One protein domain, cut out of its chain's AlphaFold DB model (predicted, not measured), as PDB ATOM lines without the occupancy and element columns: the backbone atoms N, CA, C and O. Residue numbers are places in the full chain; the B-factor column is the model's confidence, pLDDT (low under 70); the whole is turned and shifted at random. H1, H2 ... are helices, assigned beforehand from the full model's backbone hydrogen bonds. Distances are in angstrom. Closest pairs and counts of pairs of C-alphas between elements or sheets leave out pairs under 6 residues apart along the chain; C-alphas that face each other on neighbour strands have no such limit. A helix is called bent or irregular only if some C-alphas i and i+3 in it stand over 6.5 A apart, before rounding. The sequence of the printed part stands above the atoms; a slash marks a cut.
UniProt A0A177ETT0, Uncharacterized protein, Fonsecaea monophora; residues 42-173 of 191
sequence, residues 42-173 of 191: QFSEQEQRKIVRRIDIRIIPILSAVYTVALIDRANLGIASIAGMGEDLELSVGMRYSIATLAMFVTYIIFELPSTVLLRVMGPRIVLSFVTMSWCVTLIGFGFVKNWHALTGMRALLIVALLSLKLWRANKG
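This is residues 42 to 173 of the 191 residues of an uncharacterized protein of Fonsecaea monophora (UniProt A0A177ETT0). One very long helix, H1, runs beside a loose three-helix bundle of H2, H3 and H4; residues 44 to 50 and 52 to 65 stick out past the bundle, while the other end of H1 kinks and turns toward H2. The bundle helices run up and down, each against the one before, and their centres make a triangle. You will find 132 printed residues with four named helices, H1 to H4 in order, and no named strand, an all-helix domain. It is loose, with a radius of gyration of the C-alphas of 19.2 A, and elongated, spanning 66 by 37 by 23 A.

Find C-alpha 45 at (167.666, 145.351, 101.890); from there H1 runs 60.4 A through residues 45 to 88, with a kink of 62 degrees near residue 82, and it is irregular: C-alphas 83 and 86 are 7.7 A apart. H2, residues 96 to 122, is 37.6 A long, with a kink of 37 degrees near residue 114. H3, residues 124 to 142, is 27.3 A long. H4, residues 148 to 173, runs 38.7 A to C-alpha 173 at (152.018, 107.791, 107.774).

In the bundle, look at C-alphas 134 and 159, the closest of H3 and H4, 6.2 A apart: these helices touch as a hairpin, at a shallow tilt of 30 degrees, opposite ways. H2 is close to H3 but not clearly touching, with C-alphas 119 and 127 closest at 6.0 A. H1 is likewise close but not clearly touching H3, with C-alphas 73 and 139 closest at 7.5 A; H1 and H4 are apart. O i to N i+4 pairs are within hydrogen-bond range for 32 of 40 in H1, 20 of 23 in H2, 14 of 15 in H3 and 20 of 22 in H4.

The farthest C-alphas, of Gln 42 and Val 93, are 66.1 A apart. The printed part has no cut and no long link. Its mean pLDDT is 72.0, with 58 residues under 70, among them 145 to 173.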
ATOM      1  N   GLN A  42     172.424 137.627 103.529       76.12
ATOM      2  CA  GLN A  42     172.835 137.382 102.141       76.12
ATOM      3  C   GLN A  42     171.989 138.143 101.110       76.12
ATOM      4  O   GLN A  42     172.406 138.276  99.961       76.12
ATOM      5  N   PHE A  43     170.814 138.649 101.498       72.94
ATOM      6  CA  PHE A  43     169.921 139.401 100.618       72.94
ATOM      7  C   PHE A  43     170.102 140.907 100.805       72.94
ATOM      8  O   PHE A  43     170.213 141.393 101.931       72.94
ATOM      9  N   SER A  44     170.051 141.665  99.707       82.19
ATOM     10  CA  SER A  44     170.026 143.129  99.785       82.19
ATOM     11  C   SER A  44     168.764 143.618 100.514       82.19
ATOM     12  O   SER A  44     167.710 142.975 100.465       82.19
ATOM     13  N   GLU A  45     168.818 144.792 101.155       80.44
ATOM     14  CA  GLU A  45     167.666 145.351 101.890       80.44
ATOM     15  C   GLU A  45     166.410 145.476 100.996       80.44
ATOM     16  O   GLU A  45     165.269 145.293 101.434       80.44
ATOM     17  N   GLN A  46     166.612 145.722  99.697       79.75
ATOM     18  CA  GLN A  46     165.539 145.792  98.705       79.75
ATOM     19  C   GLN A  46     164.885 144.426  98.435       79.75
ATOM     20  O   GLN A  46     163.669 144.355  98.231       79.75
ATOM     21  N   GLU A  47     165.653 143.335  98.442       80.94
ATOM     22  CA  GLU A  47     165.140 141.972  98.253       80.94
ATOM     23  C   GLU A  47     164.409 141.467  99.494       80.94
ATOM     24  O   GLU A  47     163.309 140.921  99.370       80.94
ATOM     25  N   GLN A  48     164.939 141.743 100.688       81.50
ATOM     26  CA  GLN A  48     164.272 141.426 101.954       81.50
ATOM     27  C   GLN A  48     162.879 142.068 102.024       81.50
ATOM     28  O   GLN A  48     161.887 141.384 102.288       81.50
ATOM     29  N   ARG A  49     162.767 143.364 101.690       81.31
ATOM     30  CA  ARG A  49     161.477 144.079 101.652       81.31
ATOM     31  C   ARG A  49     160.494 143.468 100.652       81.31
ATOM     32  O   ARG A  49     159.300 143.388 100.942       81.31
ATOM     33  N   LYS A  50     160.966 143.016  99.484       85.19
ATOM     34  CA  LYS A  50     160.114 142.337  98.488       85.19
ATOM     35  C   LYS A  50     159.602 140.990  99.001       85.19
ATOM     36  O   LYS A  50     158.434 140.670  98.773       85.19
ATOM     37  N   ILE A  51     160.443 140.222  99.696       84.25
ATOM     38  CA  ILE A  51     160.074 138.923 100.276       84.25
ATOM     39  C   ILE A  51     159.019 139.111 101.369       84.25
ATOM     40  O   ILE A  51     157.957 138.492 101.290       84.25
ATOM     41  N   VAL A  52     159.257 140.013 102.326       85.62
ATOM     42  CA  VAL A  52     158.305 140.315 103.409       85.62
ATOM     43  C   VAL A  52     156.969 140.777 102.835       85.62
ATOM     44  O   VAL A  52     155.932 140.201 103.148       85.62
ATOM     45  N   ARG A  53     156.980 141.707 101.873       86.56
ATOM     46  CA  ARG A  53     155.749 142.197 101.236       86.56
ATOM     47  C   ARG A  53     154.957 141.089 100.535       86.56
ATOM     48  O   ARG A  53     153.729 141.108 100.546       86.56
ATOM     49  N   ARG A  54     155.636 140.116  99.919       87.50
ATOM     50  CA  ARG A  54     154.985 138.971  99.261       87.50
ATOM     51  C   ARG A  54     154.369 138.001 100.277       87.50
ATOM     52  O   ARG A  54     153.330 137.410  99.983       87.50
ATOM     53  N   ILE A  55     154.984 137.854 101.448       86.62
ATOM     54  CA  ILE A  55     154.447 137.069 102.566       86.62
ATOM     55  C   ILE A  55     153.223 137.778 103.159       86.62
ATOM     56  O   ILE A  55     152.153 137.174 103.250       86.62
ATOM     57  N   ASP A  56     153.345 139.068 103.463       88.25
ATOM     58  CA  ASP A  56     152.293 139.884 104.069       88.25
ATOM     59  C   ASP A  56     151.030 139.929 103.207       88.25
ATOM     60  O   ASP A  56     149.934 139.665 103.697       88.25
ATOM     61  N   ILE A  57     151.175 140.144 101.894       92.69
ATOM     62  CA  ILE A  57     150.045 140.160 100.949       92.69
ATOM     63  C   ILE A  57     149.274 138.833 100.937       92.69
ATOM     64  O   ILE A  57     148.095 138.820 100.598       92.69
ATOM     65  N   ARG A  58     149.903 137.712 101.304       87.31
ATOM     66  CA  ARG A  58     149.235 136.406 101.355       87.31
ATOM     67  C   ARG A  58     148.680 136.084 102.743       87.31
ATOM     68  O   ARG A  58     147.606 135.501 102.827       87.31
ATOM     69  N   ILE A  59     149.389 136.438 103.815       86.81
ATOM     70  CA  ILE A  59     149.004 136.085 105.191       86.81
ATOM     71  C   ILE A  59     147.962 137.054 105.753       86.81
ATOM     72  O   ILE A  59     146.961 136.605 106.310       86.81
ATOM     73  N   ILE A  60     148.159 138.364 105.576       90.62
ATOM     74  CA  ILE A  60     147.274 139.401 106.123       90.62
ATOM     75  C   ILE A  60     145.815 139.206 105.692       90.62
ATOM     76  O   ILE A  60     144.976 139.137 106.583       90.62
ATOM     77  N   PRO A  61     145.460 139.040 104.401       89.75
ATOM     78  CA  PRO A  61     144.051 138.909 104.026       89.75
ATOM     79  C   PRO A  61     143.394 137.656 104.610       89.75
ATOM     80  O   PRO A  61     142.223 137.696 104.980       89.75
ATOM     81  N   ILE A  62     144.142 136.556 104.743       85.25
ATOM     82  CA  ILE A  62     143.631 135.321 105.350       85.25
ATOM     83  C   ILE A  62     143.368 135.544 106.841       85.25
ATOM     84  O   ILE A  62     142.292 135.206 107.330       85.25
ATOM     85  N   LEU A  63     144.318 136.149 107.562       85.31
ATOM     86  CA  LEU A  63     144.150 136.455 108.983       85.31
ATOM     87  C   LEU A  63     143.026 137.466 109.217       85.31
ATOM     88  O   LEU A  63     142.222 137.265 110.121       85.31
ATOM     89  N   SER A  64     142.923 138.501 108.383       88.62
ATOM     90  CA  SER A  64     141.837 139.478 108.441       88.62
ATOM     91  C   SER A  64     140.481 138.818 108.216       88.62
ATOM     92  O   SER A  64     139.562 139.070 108.985       88.62
ATOM     93  N   ALA A  65     140.345 137.937 107.222       87.00
ATOM     94  CA  ALA A  65     139.096 137.220 106.982       87.00
ATOM     95  C   ALA A  65     138.708 136.339 108.180       87.00
ATOM     96  O   ALA A  65     137.583 136.429 108.667       87.00
ATOM     97  N   VAL A  66     139.645 135.540 108.701       82.88
ATOM     98  CA  VAL A  66     139.408 134.686 109.879       82.88
ATOM     99  C   VAL A  66     139.031 135.526 111.101       82.88
ATOM    100  O   VAL A  66     138.094 135.182 111.819       82.88
ATOM    101  N   TYR A  67     139.714 136.651 111.313       85.50
ATOM    102  CA  TYR A  67     139.431 137.560 112.418       85.50
ATOM    103  C   TYR A  67     138.048 138.211 112.300       85.50
ATOM    104  O   TYR A  67     137.309 138.261 113.280       85.50
ATOM    105  N   THR A  68     137.649 138.639 111.100       87.56
ATOM    106  CA  THR A  68     136.309 139.188 110.849       87.56
ATOM    107  C   THR A  68     135.224 138.166 111.160       87.56
ATOM    108  O   THR A  68     134.275 138.480 111.876       87.56
ATOM    109  N   VAL A  69     135.377 136.922 110.694       82.75
ATOM    110  CA  VAL A  69     134.427 135.850 111.029       82.75
ATOM    111  C   VAL A  69     134.392 135.632 112.547       82.75
ATOM    112  O   VAL A  69     133.327 135.371 113.100       82.75
ATOM    113  N   ALA A  70     135.525 135.780 113.247       83.31
ATOM    114  CA  ALA A  70     135.591 135.570 114.697       83.31
ATOM    115  C   ALA A  70     134.852 136.658 115.479       83.31
ATOM    116  O   ALA A  70     134.228 136.370 116.502       83.31
ATOM    117  N   LEU A  71     134.866 137.897 114.985       83.94
ATOM    118  CA  LEU A  71     134.004 138.948 115.520       83.94
ATOM    119  C   LEU A  71     132.527 138.670 115.247       83.94
ATOM    120  O   LEU A  71     131.702 138.889 116.133       83.94
ATOM    121  N   ILE A  72     132.200 138.176 114.051       84.75
ATOM    122  CA  ILE A  72     130.821 137.851 113.680       84.75
ATOM    123  C   ILE A  72     130.260 136.759 114.598       84.75
ATOM    124  O   ILE A  72     129.175 136.943 115.129       84.75
ATOM    125  N   ASP A  73     130.997 135.678 114.876       81.31
ATOM    126  CA  ASP A  73     130.568 134.626 115.820       81.31
ATOM    127  C   ASP A  73     130.247 135.191 117.216       81.31
ATOM    128  O   ASP A  73     129.208 134.886 117.803       81.31
ATOM    129  N   ARG A  74     131.092 136.103 117.718       79.12
ATOM    130  CA  ARG A  74     130.879 136.763 119.018       79.12
ATOM    131  C   ARG A  74     129.635 137.649 119.032       79.12
ATOM    132  O   ARG A  74     128.930 137.680 120.037       79.12
ATOM    133  N   ALA A  75     129.370 138.367 117.943       81.56
ATOM    134  CA  ALA A  75     128.194 139.226 117.824       81.56
ATOM    135  C   ALA A  75     126.908 138.426 117.545       81.56
ATOM    136  O   ALA A  75     125.835 138.793 118.027       81.56
ATOM    137  N   ASN A  76     127.015 137.312 116.817       80.44
ATOM    138  CA  ASN A  76     125.886 136.497 116.380       80.44
ATOM    139  C   ASN A  76     125.090 135.920 117.549       80.44
ATOM    140  O   ASN A  76     123.870 135.869 117.455       80.44
ATOM    141  N   LEU A  77     125.733 135.537 118.658       75.06
ATOM    142  CA  LEU A  77     125.015 135.022 119.831       75.06
ATOM    143  C   LEU A  77     124.079 136.079 120.447       75.06
ATOM    144  O   LEU A  77     122.940 135.772 120.794       75.06
ATOM    145  N   GLY A  78     124.537 137.332 120.532       77.56
ATOM    146  CA  GLY A  78     123.731 138.445 121.038       77.56
ATOM    147  C   GLY A  78     122.607 138.833 120.077       77.56
ATOM    148  O   GLY A  78     121.465 138.998 120.500       77.56
ATOM    149  N   ILE A  79     122.909 138.908 118.776       80.06
ATOM    150  CA  ILE A  79     121.912 139.205 117.736       80.06
ATOM    151  C   ILE A  79     120.843 138.108 117.690       80.06
ATOM    152  O   ILE A  79     119.658 138.423 117.685       80.06
ATOM    153  N   ALA A  80     121.236 136.831 117.728       75.88
ATOM    154  CA  ALA A  80     120.310 135.701 117.726       75.88
ATOM    155  C   ALA A  80     119.415 135.688 118.972       75.88
ATOM    156  O   ALA A  80     118.218 135.429 118.860       75.88
ATOM    157  N   SER A  81     119.964 136.024 120.146       70.88
ATOM    158  CA  SER A  81     119.181 136.127 121.382       70.88
ATOM    159  C   SER A  81     118.056 137.156 121.282       70.88
ATOM    160  O   SER A  81     116.971 136.900 121.794       70.88
ATOM    161  N   ILE A  82     118.308 138.300 120.638       76.44
ATOM    162  CA  ILE A  82     117.314 139.370 120.446       76.44
ATOM    163  C   ILE A  82     116.371 139.044 119.276       76.44
ATOM    164  O   ILE A  82     115.206 139.420 119.300       76.44
ATOM    165  N   ALA A  83     116.852 138.309 118.270       79.25
ATOM    166  CA  ALA A  83     116.093 137.928 117.079       79.25
ATOM    167  C   ALA A  83     115.078 136.784 117.294       79.25
ATOM    168  O   ALA A  83     114.439 136.375 116.330       79.25
ATOM    169  N   GLY A  84     114.933 136.264 118.519       71.12
ATOM    170  CA  GLY A  84     113.933 135.242 118.867       71.12
ATOM    171  C   GLY A  84     114.505 133.919 119.384       71.12
ATOM    172  O   GLY A  84     113.780 133.163 120.022       71.12
ATOM    173  N   MET A  85     115.819 133.666 119.253       70.81
ATOM    174  CA  MET A  85     116.455 132.445 119.792       70.81
ATOM    175  C   MET A  85     116.289 132.337 121.315       70.81
ATOM    176  O   MET A  85     116.260 131.239 121.865       70.81
ATOM    177  N   GLY A  86     116.191 133.476 122.006       65.56
ATOM    178  CA  GLY A  86     115.940 133.516 123.443       65.56
ATOM    179  C   GLY A  86     114.587 132.918 123.842       65.56
ATOM    180  O   GLY A  86     114.507 132.253 124.875       65.56
ATOM    181  N   GLU A  87     113.558 133.128 123.019       67.06
ATOM    182  CA  GLU A  87     112.201 132.614 123.228       67.06
ATOM    183  C   GLU A  87     112.072 131.177 122.710       67.06
ATOM    184  O   GLU A  87     111.601 130.314 123.448       67.06
ATOM    185  N   ASP A  88     112.608 130.887 121.520       65.62
ATOM    186  CA  ASP A  88     112.557 129.555 120.893       65.62
ATOM    187  C   ASP A  88     113.287 128.463 121.701       65.62
ATOM    188  O   ASP A  88     112.915 127.291 121.642       65.62
ATOM    189  N   LEU A  89     114.339 128.825 122.447       63.88
ATOM    190  CA  LEU A  89     115.106 127.908 123.308       63.88
ATOM    191  C   LEU A  89     114.838 128.107 124.813       63.88
ATOM    192  O   LEU A  89     115.551 127.521 125.634       63.88
ATOM    193  N   GLU A  90     113.856 128.933 125.193       63.91
ATOM    194  CA  GLU A  90     113.547 129.282 126.593       63.91
ATOM    195  C   GLU A  90     114.789 129.711 127.411       63.91
ATOM    196  O   GLU A  90     114.975 129.341 128.582       63.91
ATOM    197  N   LEU A  91     115.691 130.473 126.787       63.91
ATOM    198  CA  LEU A  91     116.935 130.947 127.409       63.91
ATOM    199  C   LEU A  91     116.695 132.096 128.397       63.91
ATOM    200  O   LEU A  91     117.572 132.380 129.216       63.91
ATOM    201  N   SER A  92     115.516 132.720 128.330       60.25
ATOM    202  CA  SER A  92     115.018 133.757 129.240       60.25
ATOM    203  C   SER A  92     114.655 133.226 130.636       60.25
ATOM    204  O   SER A  92     114.519 134.010 131.576       60.25
ATOM    205  N   VAL A  93     114.545 131.903 130.812       61.81
ATOM    206  CA  VAL A  93     114.275 131.284 132.117       61.81
ATOM    207  C   VAL A  93     115.581 131.132 132.909       61.81
ATOM    208  O   VAL A  93     116.373 130.210 132.691       61.81
ATOM    209  N   GLY A  94     115.804 132.026 133.874       67.62
ATOM    210  CA  GLY A  94     116.934 131.961 134.806       67.62
ATOM    211  C   GLY A  94     118.283 132.321 134.170       67.62
ATOM    212  O   GLY A  94     118.384 133.255 133.386       67.62
ATOM    213  N   MET A  95     119.354 131.594 134.522       70.19
ATOM    214  CA  MET A  95     120.725 131.876 134.050       70.19
ATOM    215  C   MET A  95     121.131 131.100 132.785       70.19
ATOM    216  O   MET A  95     122.319 130.995 132.482       70.19
ATOM    217  N   ARG A  96     120.178 130.528 132.039       69.50
ATOM    218  CA  ARG A  96     120.467 129.644 130.894       69.50
ATOM    219  C   ARG A  96     121.286 130.345 129.807       69.50
ATOM    220  O   ARG A  96     122.291 129.794 129.371       69.50
ATOM    221  N   TYR A  97     120.947 131.583 129.447       71.44
ATOM    222  CA  TYR A  97     121.739 132.387 128.505       71.44
ATOM    223  C   TYR A  97     123.202 132.579 128.954       71.44
ATOM    224  O   TYR A  97     124.148 132.382 128.181       71.44
ATOM    225  N   SER A  98     123.407 132.900 130.233       76.00
ATOM    226  CA  SER A  98     124.741 133.088 130.815       76.00
ATOM    227  C   SER A  98     125.535 131.786 130.836       76.00
ATOM    228  O   SER A  98     126.712 131.781 130.485       76.00
ATOM    229  N   ILE A  99     124.890 130.663 131.172       74.75
ATOM    230  CA  ILE A  99     125.509 129.332 131.130       74.75
ATOM    231  C   ILE A  99     125.907 128.968 129.689       74.75
ATOM    232  O   ILE A  99     126.942 128.342 129.494       74.75
ATOM    233  N   ALA A 100     125.160 129.416 128.674       71.00
ATOM    234  CA  ALA A 100     125.425 129.128 127.251       71.00
ATOM    235  C   ALA A 100     126.728 129.757 126.812       71.00
ATOM    236  O   ALA A 100     127.611 129.136 126.215       71.00
ATOM    237  N   THR A 101     126.803 131.032 127.162       74.62
ATOM    238  CA  THR A 101     127.904 131.912 126.851       74.62
ATOM    239  C   THR A 101     129.144 131.430 127.596       74.62
ATOM    240  O   THR A 101     130.189 131.219 126.986       74.62
ATOM    241  N   LEU A 102     129.022 131.137 128.895       77.56
ATOM    242  CA  LEU A 102     130.119 130.622 129.716       77.56
ATOM    243  C   LEU A 102     130.593 129.235 129.279       77.56
ATOM    244  O   LEU A 102     131.797 129.002 129.254       77.56
ATOM    245  N   ALA A 103     129.697 128.331 128.878       72.12
ATOM    246  CA  ALA A 103     130.078 127.008 128.388       72.12
ATOM    247  C   ALA A 103     130.996 127.097 127.158       72.12
ATOM    248  O   ALA A 103     131.923 126.295 127.026       72.12
ATOM    249  N   MET A 104     130.798 128.099 126.293       69.75
ATOM    250  CA  MET A 104     131.710 128.383 125.182       69.75
ATOM    251  C   MET A 104     133.112 128.761 125.679       69.75
ATOM    252  O   MET A 104     134.098 128.206 125.197       69.75
ATOM    253  N   PHE A 105     133.206 129.656 126.666       72.75
ATOM    254  CA  PHE A 105     134.485 130.099 127.226       72.75
ATOM    255  C   PHE A 105     135.209 128.995 127.998       72.75
ATOM    256  O   PHE A 105     136.400 128.788 127.795       72.75
ATOM    257  N   VAL A 106     134.495 128.246 128.839       74.12
ATOM    258  CA  VAL A 106     135.068 127.141 129.624       74.12
ATOM    259  C   VAL A 106     135.632 126.065 128.700       74.12
ATOM    260  O   VAL A 106     136.765 125.627 128.879       74.12
ATOM    261  N   THR A 107     134.874 125.684 127.669       68.56
ATOM    262  CA  THR A 107     135.338 124.722 126.662       68.56
ATOM    263  C   THR A 107     136.584 125.250 125.953       68.56
ATOM    264  O   THR A 107     137.577 124.537 125.853       68.56
ATOM    265  N   TYR A 108     136.577 126.515 125.523       72.94
ATOM    266  CA  TYR A 108     137.735 127.133 124.876       72.94
ATOM    267  C   TYR A 108     138.997 127.062 125.748       72.94
ATOM    268  O   TYR A 108     140.019 126.571 125.279       72.94
ATOM    269  N   ILE A 109     138.908 127.452 127.023       77.94
ATOM    270  CA  ILE A 109     140.040 127.446 127.966       77.94
ATOM    271  C   ILE A 109     140.596 126.028 128.155       77.94
ATOM    272  O   ILE A 109     141.809 125.822 128.137       77.94
ATOM    273  N   ILE A 110     139.718 125.029 128.300       73.81
ATOM    274  CA  ILE A 110     140.136 123.631 128.472       73.81
ATOM    275  C   ILE A 110     140.877 123.126 127.231       73.81
ATOM    276  O   ILE A 110     141.870 122.416 127.365       73.81
ATOM    277  N   PHE A 111     140.416 123.489 126.031       69.44
ATOM    278  CA  PHE A 111     141.031 123.059 124.775       69.44
ATOM    279  C   PHE A 111     142.232 123.917 124.339       69.44
ATOM    280  O   PHE A 111     143.019 123.483 123.497       69.44
ATOM    281  N   GLU A 112     142.438 125.089 124.936       71.94
ATOM    282  CA  GLU A 112     143.570 125.975 124.651       71.94
ATOM    283  C   GLU A 112     144.916 125.350 125.065       71.94
ATOM    284  O   GLU A 112     145.884 125.355 124.295       71.94
ATOM    285  N   LEU A 113     144.963 124.712 126.236       70.50
ATOM    286  CA  LEU A 113     146.143 123.999 126.742       70.50
ATOM    287  C   LEU A 113     146.583 122.817 125.849       70.50
ATOM    288  O   LEU A 113     147.744 122.772 125.442       70.50
ATOM    289  N   PRO A 114     145.712 121.864 125.475       68.62
ATOM    290  CA  PRO A 114     146.104 120.778 124.583       68.62
ATOM    291  C   PRO A 114     146.399 121.273 123.160       68.62
ATOM    292  O   PRO A 114     147.311 120.754 122.518       68.62
ATOM    293  N   SER A 115     145.690 122.299 122.673       65.12
ATOM    294  CA  SER A 115     145.937 122.889 121.349       65.12
ATOM    295  C   SER A 115     147.342 123.488 121.235       65.12
ATOM    296  O   SER A 115     148.049 123.262 120.250       65.12
ATOM    297  N   THR A 116     147.798 124.193 122.274       67.12
ATOM    298  CA  THR A 116     149.141 124.796 122.300       67.12
ATOM    299  C   THR A 116     150.260 123.755 122.354       67.12
ATOM    300  O   THR A 116     151.298 123.951 121.720       67.12
ATOM    301  N   VAL A 117     150.048 122.619 123.023       66.56
ATOM    302  CA  VAL A 117     150.981 121.477 122.978       66.56
ATOM    303  C   VAL A 117     151.002 120.850 121.582       66.56
ATOM    304  O   VAL A 117     152.074 120.602 121.032       66.56
ATOM    305  N   LEU A 118     149.837 120.657 120.964       63.03
ATOM    306  CA  LEU A 118     149.727 120.059 119.632       63.03
ATOM    307  C   LEU A 118     150.410 120.904 118.546       63.03
ATOM    308  O   LEU A 118     151.011 120.361 117.617       63.03
ATOM    309  N   LEU A 119     150.374 122.231 118.691       64.38
ATOM    310  CA  LEU A 119     151.056 123.171 117.803       64.38
ATOM    311  C   LEU A 119     152.582 122.996 117.808       64.38
ATOM    312  O   LEU A 119     153.210 123.189 116.768       64.38
ATOM    313  N   ARG A 120     153.169 122.582 118.941       62.72
ATOM    314  CA  ARG A 120     154.606 122.272 119.031       62.72
ATOM    315  C   ARG A 120     154.977 120.952 118.358       62.72
ATOM    316  O   ARG A 120     156.107 120.818 117.916       62.72
ATOM    317  N   VAL A 121     154.045 120.000 118.280       62.88
ATOM    318  CA  VAL A 121     154.309 118.645 117.764       62.88
ATOM    319  C   VAL A 121     154.023 118.521 116.264       62.88
ATOM    320  O   VAL A 121     154.711 117.783 115.574       62.88
ATOM    321  N   MET A 122     152.997 119.208 115.748       58.19
ATOM    322  CA  MET A 122     152.507 119.016 114.368       58.19
ATOM    323  C   MET A 122     152.790 120.193 113.424       58.19
ATOM    324  O   MET A 122     152.405 120.161 112.252       58.19
ATOM    325  N   GLY A 123     153.406 121.254 113.944       61.25
ATOM    326  CA  GLY A 123     153.686 122.476 113.209       61.25
ATOM    327  C   GLY A 123     152.462 123.402 113.052       61.25
ATOM    328  O   GLY A 123     151.326 122.962 112.830       61.25
ATOM    329  N   PRO A 124     152.671 124.730 113.103       63.78
ATOM    330  CA  PRO A 124     151.591 125.718 113.170       63.78
ATOM    331  C   PRO A 124     150.702 125.744 111.922       63.78
ATOM    332  O   PRO A 124     149.508 126.011 112.026       63.78
ATOM    333  N   ARG A 125     151.241 125.416 110.738       66.00
ATOM    334  CA  ARG A 125     150.497 125.457 109.467       66.00
ATOM    335  C   ARG A 125     149.291 124.514 109.465       66.00
ATOM    336  O   ARG A 125     148.229 124.880 108.972       66.00
ATOM    337  N   ILE A 126     149.456 123.299 109.982       66.56
ATOM    338  CA  ILE A 126     148.431 122.253 109.898       66.56
ATOM    339  C   ILE A 126     147.394 122.426 111.009       66.56
ATOM    340  O   ILE A 126     146.199 122.235 110.767       66.56
ATOM    341  N   VAL A 127     147.854 122.802 112.204       66.88
ATOM    342  CA  VAL A 127     147.002 123.009 113.378       66.88
ATOM    343  C   VAL A 127     146.096 124.226 113.185       66.88
ATOM    344  O   VAL A 127     144.894 124.101 113.402       66.88
ATOM    345  N   LEU A 128     146.614 125.355 112.677       70.62
ATOM    346  CA  LEU A 128     145.783 126.539 112.417       70.62
ATOM    347  C   LEU A 128     144.655 126.244 111.422       70.62
ATOM    348  O   LEU A 128     143.498 126.515 111.721       70.62
ATOM    349  N   SER A 129     144.959 125.648 110.262       70.69
ATOM    350  CA  SER A 129     143.924 125.348 109.260       70.69
ATOM    351  C   SER A 129     142.859 124.385 109.787       70.69
ATOM    352  O   SER A 129     141.686 124.502 109.436       70.69
ATOM    353  N   PHE A 130     143.260 123.441 110.638       72.50
ATOM    354  CA  PHE A 130     142.353 122.483 111.254       72.50
ATOM    355  C   PHE A 130     141.403 123.145 112.256       72.50
ATOM    356  O   PHE A 130     140.190 122.958 112.161       72.50
ATOM    357  N   VAL A 131     141.948 123.939 113.183       71.44
ATOM    358  CA  VAL A 131     141.157 124.649 114.196       71.44
ATOM    359  C   VAL A 131     140.153 125.569 113.507       71.44
ATOM    360  O   VAL A 131     138.958 125.470 113.783       71.44
ATOM    361  N   THR A 132     140.598 126.357 112.524       72.69
ATOM    362  CA  THR A 132     139.715 127.241 111.755       72.69
ATOM    363  C   THR A 132     138.612 126.469 111.025       72.69
ATOM    364  O   THR A 132     137.453 126.859 111.114       72.69
ATOM    365  N   MET A 133     138.913 125.347 110.353       74.56
ATOM    366  CA  MET A 133     137.870 124.541 109.695       74.56
ATOM    367  C   MET A 133     136.867 123.945 110.686       74.56
ATOM    368  O   MET A 133     135.664 124.019 110.446       74.56
ATOM    369  N   SER A 134     137.343 123.356 111.788       72.12
ATOM    370  CA  SER A 134     136.470 122.753 112.806       72.12
ATOM    371  C   SER A 134     135.511 123.784 113.411       72.12
ATOM    372  O   SER A 134     134.328 123.503 113.625       72.12
ATOM    373  N   TRP A 135     135.995 125.012 113.593       75.19
ATOM    374  CA  TRP A 135     135.204 126.128 114.077       75.19
ATOM    375  C   TRP A 135     134.186 126.617 113.032       75.19
ATOM    376  O   TRP A 135     133.013 126.767 113.366       75.19
ATOM    377  N   CYS A 136     134.559 126.732 111.751       75.88
ATOM    378  CA  CYS A 136     133.615 127.076 110.678       75.88
ATOM    379  C   CYS A 136     132.489 126.040 110.503       75.88
ATOM    380  O   CYS A 136     131.336 126.403 110.284       75.88
ATOM    381  N   VAL A 137     132.795 124.746 110.618       75.62
ATOM    382  CA  VAL A 137     131.770 123.689 110.541       75.62
ATOM    383  C   VAL A 137     130.802 123.785 111.722       75.62
ATOM    384  O   VAL A 137     129.592 123.631 111.559       75.62
ATOM    385  N   THR A 138     131.327 124.100 112.903       70.81
ATOM    386  CA  THR A 138     130.519 124.316 114.104       70.81
ATOM    387  C   THR A 138     129.576 125.515 113.940       70.81
ATOM    388  O   THR A 138     128.399 125.408 114.275       70.81
ATOM    389  N   LEU A 139     130.076 126.625 113.381       73.06
ATOM    390  CA  LEU A 139     129.297 127.825 113.056       73.06
ATOM    391  C   LEU A 139     128.086 127.508 112.169       73.06
ATOM    392  O   LEU A 139     126.972 127.921 112.477       73.06
ATOM    393  N   ILE A 140     128.290 126.731 111.100       76.44
ATOM    394  CA  ILE A 140     127.207 126.301 110.198       76.44
ATOM    395  C   ILE A 140     126.194 125.435 110.951       76.44
ATOM    396  O   ILE A 140     124.987 125.583 110.778       76.44
ATOM    397  N   GLY A 141     126.679 124.549 111.819       70.88
ATOM    398  CA  GLY A 141     125.825 123.663 112.590       70.88
ATOM    399  C   GLY A 141     124.918 124.382 113.598       70.88
ATOM    400  O   GLY A 141     123.835 123.867 113.865       70.88
ATOM    401  N   PHE A 142     125.263 125.580 114.097       68.00
ATOM    402  CA  PHE A 142     124.341 126.354 114.950       68.00
ATOM    403  C   PHE A 142     123.029 126.707 114.268       68.00
ATOM    404  O   PHE A 142     122.006 126.742 114.944       68.00
ATOM    405  N   GLY A 143     123.031 126.880 112.945       69.75
ATOM    406  CA  GLY A 143     121.806 127.150 112.192       69.75
ATOM    407  C   GLY A 143     120.794 125.998 112.207       69.75
ATOM    408  O   GLY A 143     119.632 126.212 111.885       69.75
ATOM    409  N   PHE A 144     121.208 124.784 112.589       70.44
ATOM    410  CA  PHE A 144     120.368 123.580 112.547       70.44
ATOM    411  C   PHE A 144     120.007 123.026 113.932       70.44
ATOM    412  O   PHE A 144     119.260 122.049 114.035       70.44
ATOM    413  N   VAL A 145     120.529 123.615 115.010       66.12
ATOM    414  CA  VAL A 145     120.319 123.105 116.367       66.12
ATOM    415  C   VAL A 145     118.988 123.606 116.926       66.12
ATOM    416  O   VAL A 145     118.796 124.797 117.125       66.12
ATOM    417  N   LYS A 146     118.094 122.666 117.253       61.88
ATOM    418  CA  LYS A 146     116.797 122.937 117.909       61.88
ATOM    419  C   LYS A 146     116.792 122.663 119.418       61.88
ATOM    420  O   LYS A 146     115.770 122.824 120.064       61.88
ATOM    421  N   ASN A 147     117.915 122.196 119.972       65.31
ATOM    422  CA  ASN A 147     118.027 121.758 121.363       65.31
ATOM    423  C   ASN A 147     119.350 122.216 121.983       65.31
ATOM    424  O   ASN A 147     120.423 121.933 121.451       65.31
ATOM    425  N   TRP A 148     119.281 122.809 123.173       60.12
ATOM    426  CA  TRP A 148     120.436 123.255 123.962       60.12
ATOM    427  C   TRP A 148     121.566 122.216 124.106       60.12
ATOM    428  O   TRP A 148     122.746 122.532 123.978       60.12
ATOM    429  N   HIS A 149     121.205 120.954 124.341       63.91
ATOM    430  CA  HIS A 149     122.151 119.863 124.592       63.91
ATOM    431  C   HIS A 149     122.902 119.429 123.322       63.91
ATOM    432  O   HIS A 149     124.047 118.983 123.387       63.91
ATOM    433  N   ALA A 150     122.280 119.587 122.149       62.81
ATOM    434  CA  ALA A 150     122.912 119.279 120.868       62.81
ATOM    435  C   ALA A 150     123.978 120.328 120.494       62.81
ATOM    436  O   ALA A 150     124.975 119.995 119.852       62.81
ATOM    437  N   LEU A 151     123.809 121.570 120.966       60.66
ATOM    438  CA  LEU A 151     124.737 122.685 120.762       60.66
ATOM    439  C   LEU A 151     126.130 122.399 121.352       60.66
ATOM    440  O   LEU A 151     127.159 122.657 120.725       60.66
ATOM    441  N   THR A 152     126.164 121.856 122.569       58.72
ATOM    442  CA  THR A 152     127.397 121.557 123.312       58.72
ATOM    443  C   THR A 152     128.013 120.225 122.891       58.72
ATOM    444  O   THR A 152     129.234 120.139 122.748       58.72
ATOM    445  N   GLY A 153     127.192 119.207 122.604       61.84
ATOM    446  CA  GLY A 153     127.666 117.892 122.161       61.84
ATOM    447  C   GLY A 153     128.363 117.914 120.795       61.84
ATOM    448  O   GLY A 153     129.411 117.290 120.622       61.84
ATOM    449  N   MET A 154     127.839 118.685 119.836       64.06
ATOM    450  CA  MET A 154     128.410 118.755 118.488       64.06
ATOM    451  C   MET A 154     129.792 119.422 118.473       64.06
ATOM    452  O   MET A 154     130.683 118.967 117.758       64.06
ATOM    453  N   ARG A 155     130.007 120.443 119.316       63.28
ATOM    454  CA  ARG A 155     131.306 121.118 119.479       63.28
ATOM    455  C   ARG A 155     132.401 120.147 119.933       63.28
ATOM    456  O   ARG A 155     133.470 120.106 119.333       63.28
ATOM    457  N   ALA A 156     132.131 119.341 120.959       61.78
ATOM    458  CA  ALA A 156     133.119 118.417 121.515       61.78
ATOM    459  C   ALA A 156     133.409 117.235 120.576       61.78
ATOM    460  O   ALA A 156     134.568 116.872 120.365       61.78
ATOM    461  N   LEU A 157     132.366 116.654 119.979       63.44
ATOM    462  CA  LEU A 157     132.496 115.449 119.163       63.44
ATOM    463  C   LEU A 157     133.230 115.724 117.846       63.44
ATOM    464  O   LEU A 157     134.048 114.916 117.418       63.44
ATOM    465  N   LEU A 158     132.996 116.886 117.233       63.75
ATOM    466  CA  LEU A 158     133.600 117.262 115.956       63.75
ATOM    467  C   LEU A 158     135.083 117.629 116.114       63.75
ATOM    468  O   LEU A 158     135.907 117.192 115.309       63.75
ATOM    469  N   ILE A 159     135.437 118.349 117.188       63.25
ATOM    470  CA  ILE A 159     136.829 118.678 117.523       63.25
ATOM    471  C   ILE A 159     137.614 117.396 117.808       63.25
ATOM    472  O   ILE A 159     138.640 117.168 117.175       63.25
ATOM    473  N   VAL A 160     137.117 116.528 118.694       64.19
ATOM    474  CA  VAL A 160     137.825 115.298 119.082       64.19
ATOM    475  C   VAL A 160     137.909 114.310 117.919       64.19
ATOM    476  O   VAL A 160     138.996 113.826 117.623       64.19
ATOM    477  N   ALA A 161     136.814 114.047 117.198       64.06
ATOM    478  CA  ALA A 161     136.809 113.055 116.121       64.06
ATOM    479  C   ALA A 161     137.731 113.443 114.958       64.06
ATOM    480  O   ALA A 161     138.477 112.601 114.451       64.06
ATOM    481  N   LEU A 162     137.730 114.715 114.545       62.53
ATOM    482  CA  LEU A 162     138.621 115.176 113.483       62.53
ATOM    483  C   LEU A 162     140.090 115.201 113.946       62.53
ATOM    484  O   LEU A 162     140.980 114.904 113.142       62.53
ATOM    485  N   LEU A 163     140.350 115.493 115.229       62.53
ATOM    486  CA  LEU A 163     141.697 115.475 115.805       62.53
ATOM    487  C   LEU A 163     142.229 114.041 115.840       62.53
ATOM    488  O   LEU A 163     143.314 113.773 115.330       62.53
ATOM    489  N   SER A 164     141.430 113.104 116.356       63.38
ATOM    490  CA  SER A 164     141.759 111.681 116.454       63.38
ATOM    491  C   SER A 164     141.938 111.033 115.084       63.38
ATOM    492  O   SER A 164     142.886 110.280 114.889       63.38
ATOM    493  N   LEU A 165     141.089 111.354 114.101       61.31
ATOM    494  CA  LEU A 165     141.184 110.790 112.752       61.31
ATOM    495  C   LEU A 165     142.442 111.268 112.018       61.31
ATOM    496  O   LEU A 165     143.076 110.499 111.289       61.31
ATOM    497  N   LYS A 166     142.822 112.535 112.205       63.44
ATOM    498  CA  LYS A 166     144.010 113.094 111.560       63.44
ATOM    499  C   LYS A 166     145.293 112.709 112.291       63.44
ATOM    500  O   LYS A 166     146.263 112.395 111.611       63.44
ATOM    501  N   LEU A 167     145.285 112.645 113.625       59.16
ATOM    502  CA  LEU A 167     146.366 112.049 114.417       59.16
ATOM    503  C   LEU A 167     146.579 110.592 114.024       59.16
ATOM    504  O   LEU A 167     147.709 110.201 113.766       59.16
ATOM    505  N   TRP A 168     145.508 109.811 113.880       60.12
ATOM    506  CA  TRP A 168     145.596 108.439 113.392       60.12
ATOM    507  C   TRP A 168     146.165 108.377 111.973       60.12
ATOM    508  O   TRP A 168     147.059 107.580 111.736       60.12
ATOM    509  N   ARG A 169     145.743 109.239 111.036       60.50
ATOM    510  CA  ARG A 169     146.322 109.277 109.676       60.50
ATOM    511  C   ARG A 169     147.783 109.734 109.647       60.50
ATOM    512  O   ARG A 169     148.567 109.160 108.899       60.50
ATOM    513  N   ALA A 170     148.153 110.724 110.455       58.84
ATOM    514  CA  ALA A 170     149.527 111.205 110.583       58.84
ATOM    515  C   ALA A 170     150.428 110.138 111.227       58.84
ATOM    516  O   ALA A 170     151.522 109.877 110.736       58.84
ATOM    517  N   ASN A 171     149.923 109.444 112.249       60.03
ATOM    518  CA  ASN A 171     150.593 108.317 112.895       60.03
ATOM    519  C   ASN A 171     150.691 107.098 111.956       60.03
ATOM    520  O   ASN A 171     151.715 106.426 111.893       60.03
ATOM    521  N   LYS A 172     149.669 106.851 111.130       51.50
ATOM    522  CA  LYS A 172     149.693 105.789 110.112       51.50
ATOM    523  C   LYS A 172     150.684 106.087 108.979       51.50
ATOM    524  O   LYS A 172     151.230 105.154 108.407       51.50
ATOM    525  N   GLY A 173     150.954 107.365 108.692       52.00
ATOM    526  CA  GLY A 173     152.018 107.791 107.774       52.00
ATOM    527  C   GLY A 173     153.428 107.544 108.322       52.00
ATOM    528  O   GLY A 173     154.323 107.188 107.562       52.00
TER     529      GLY A 173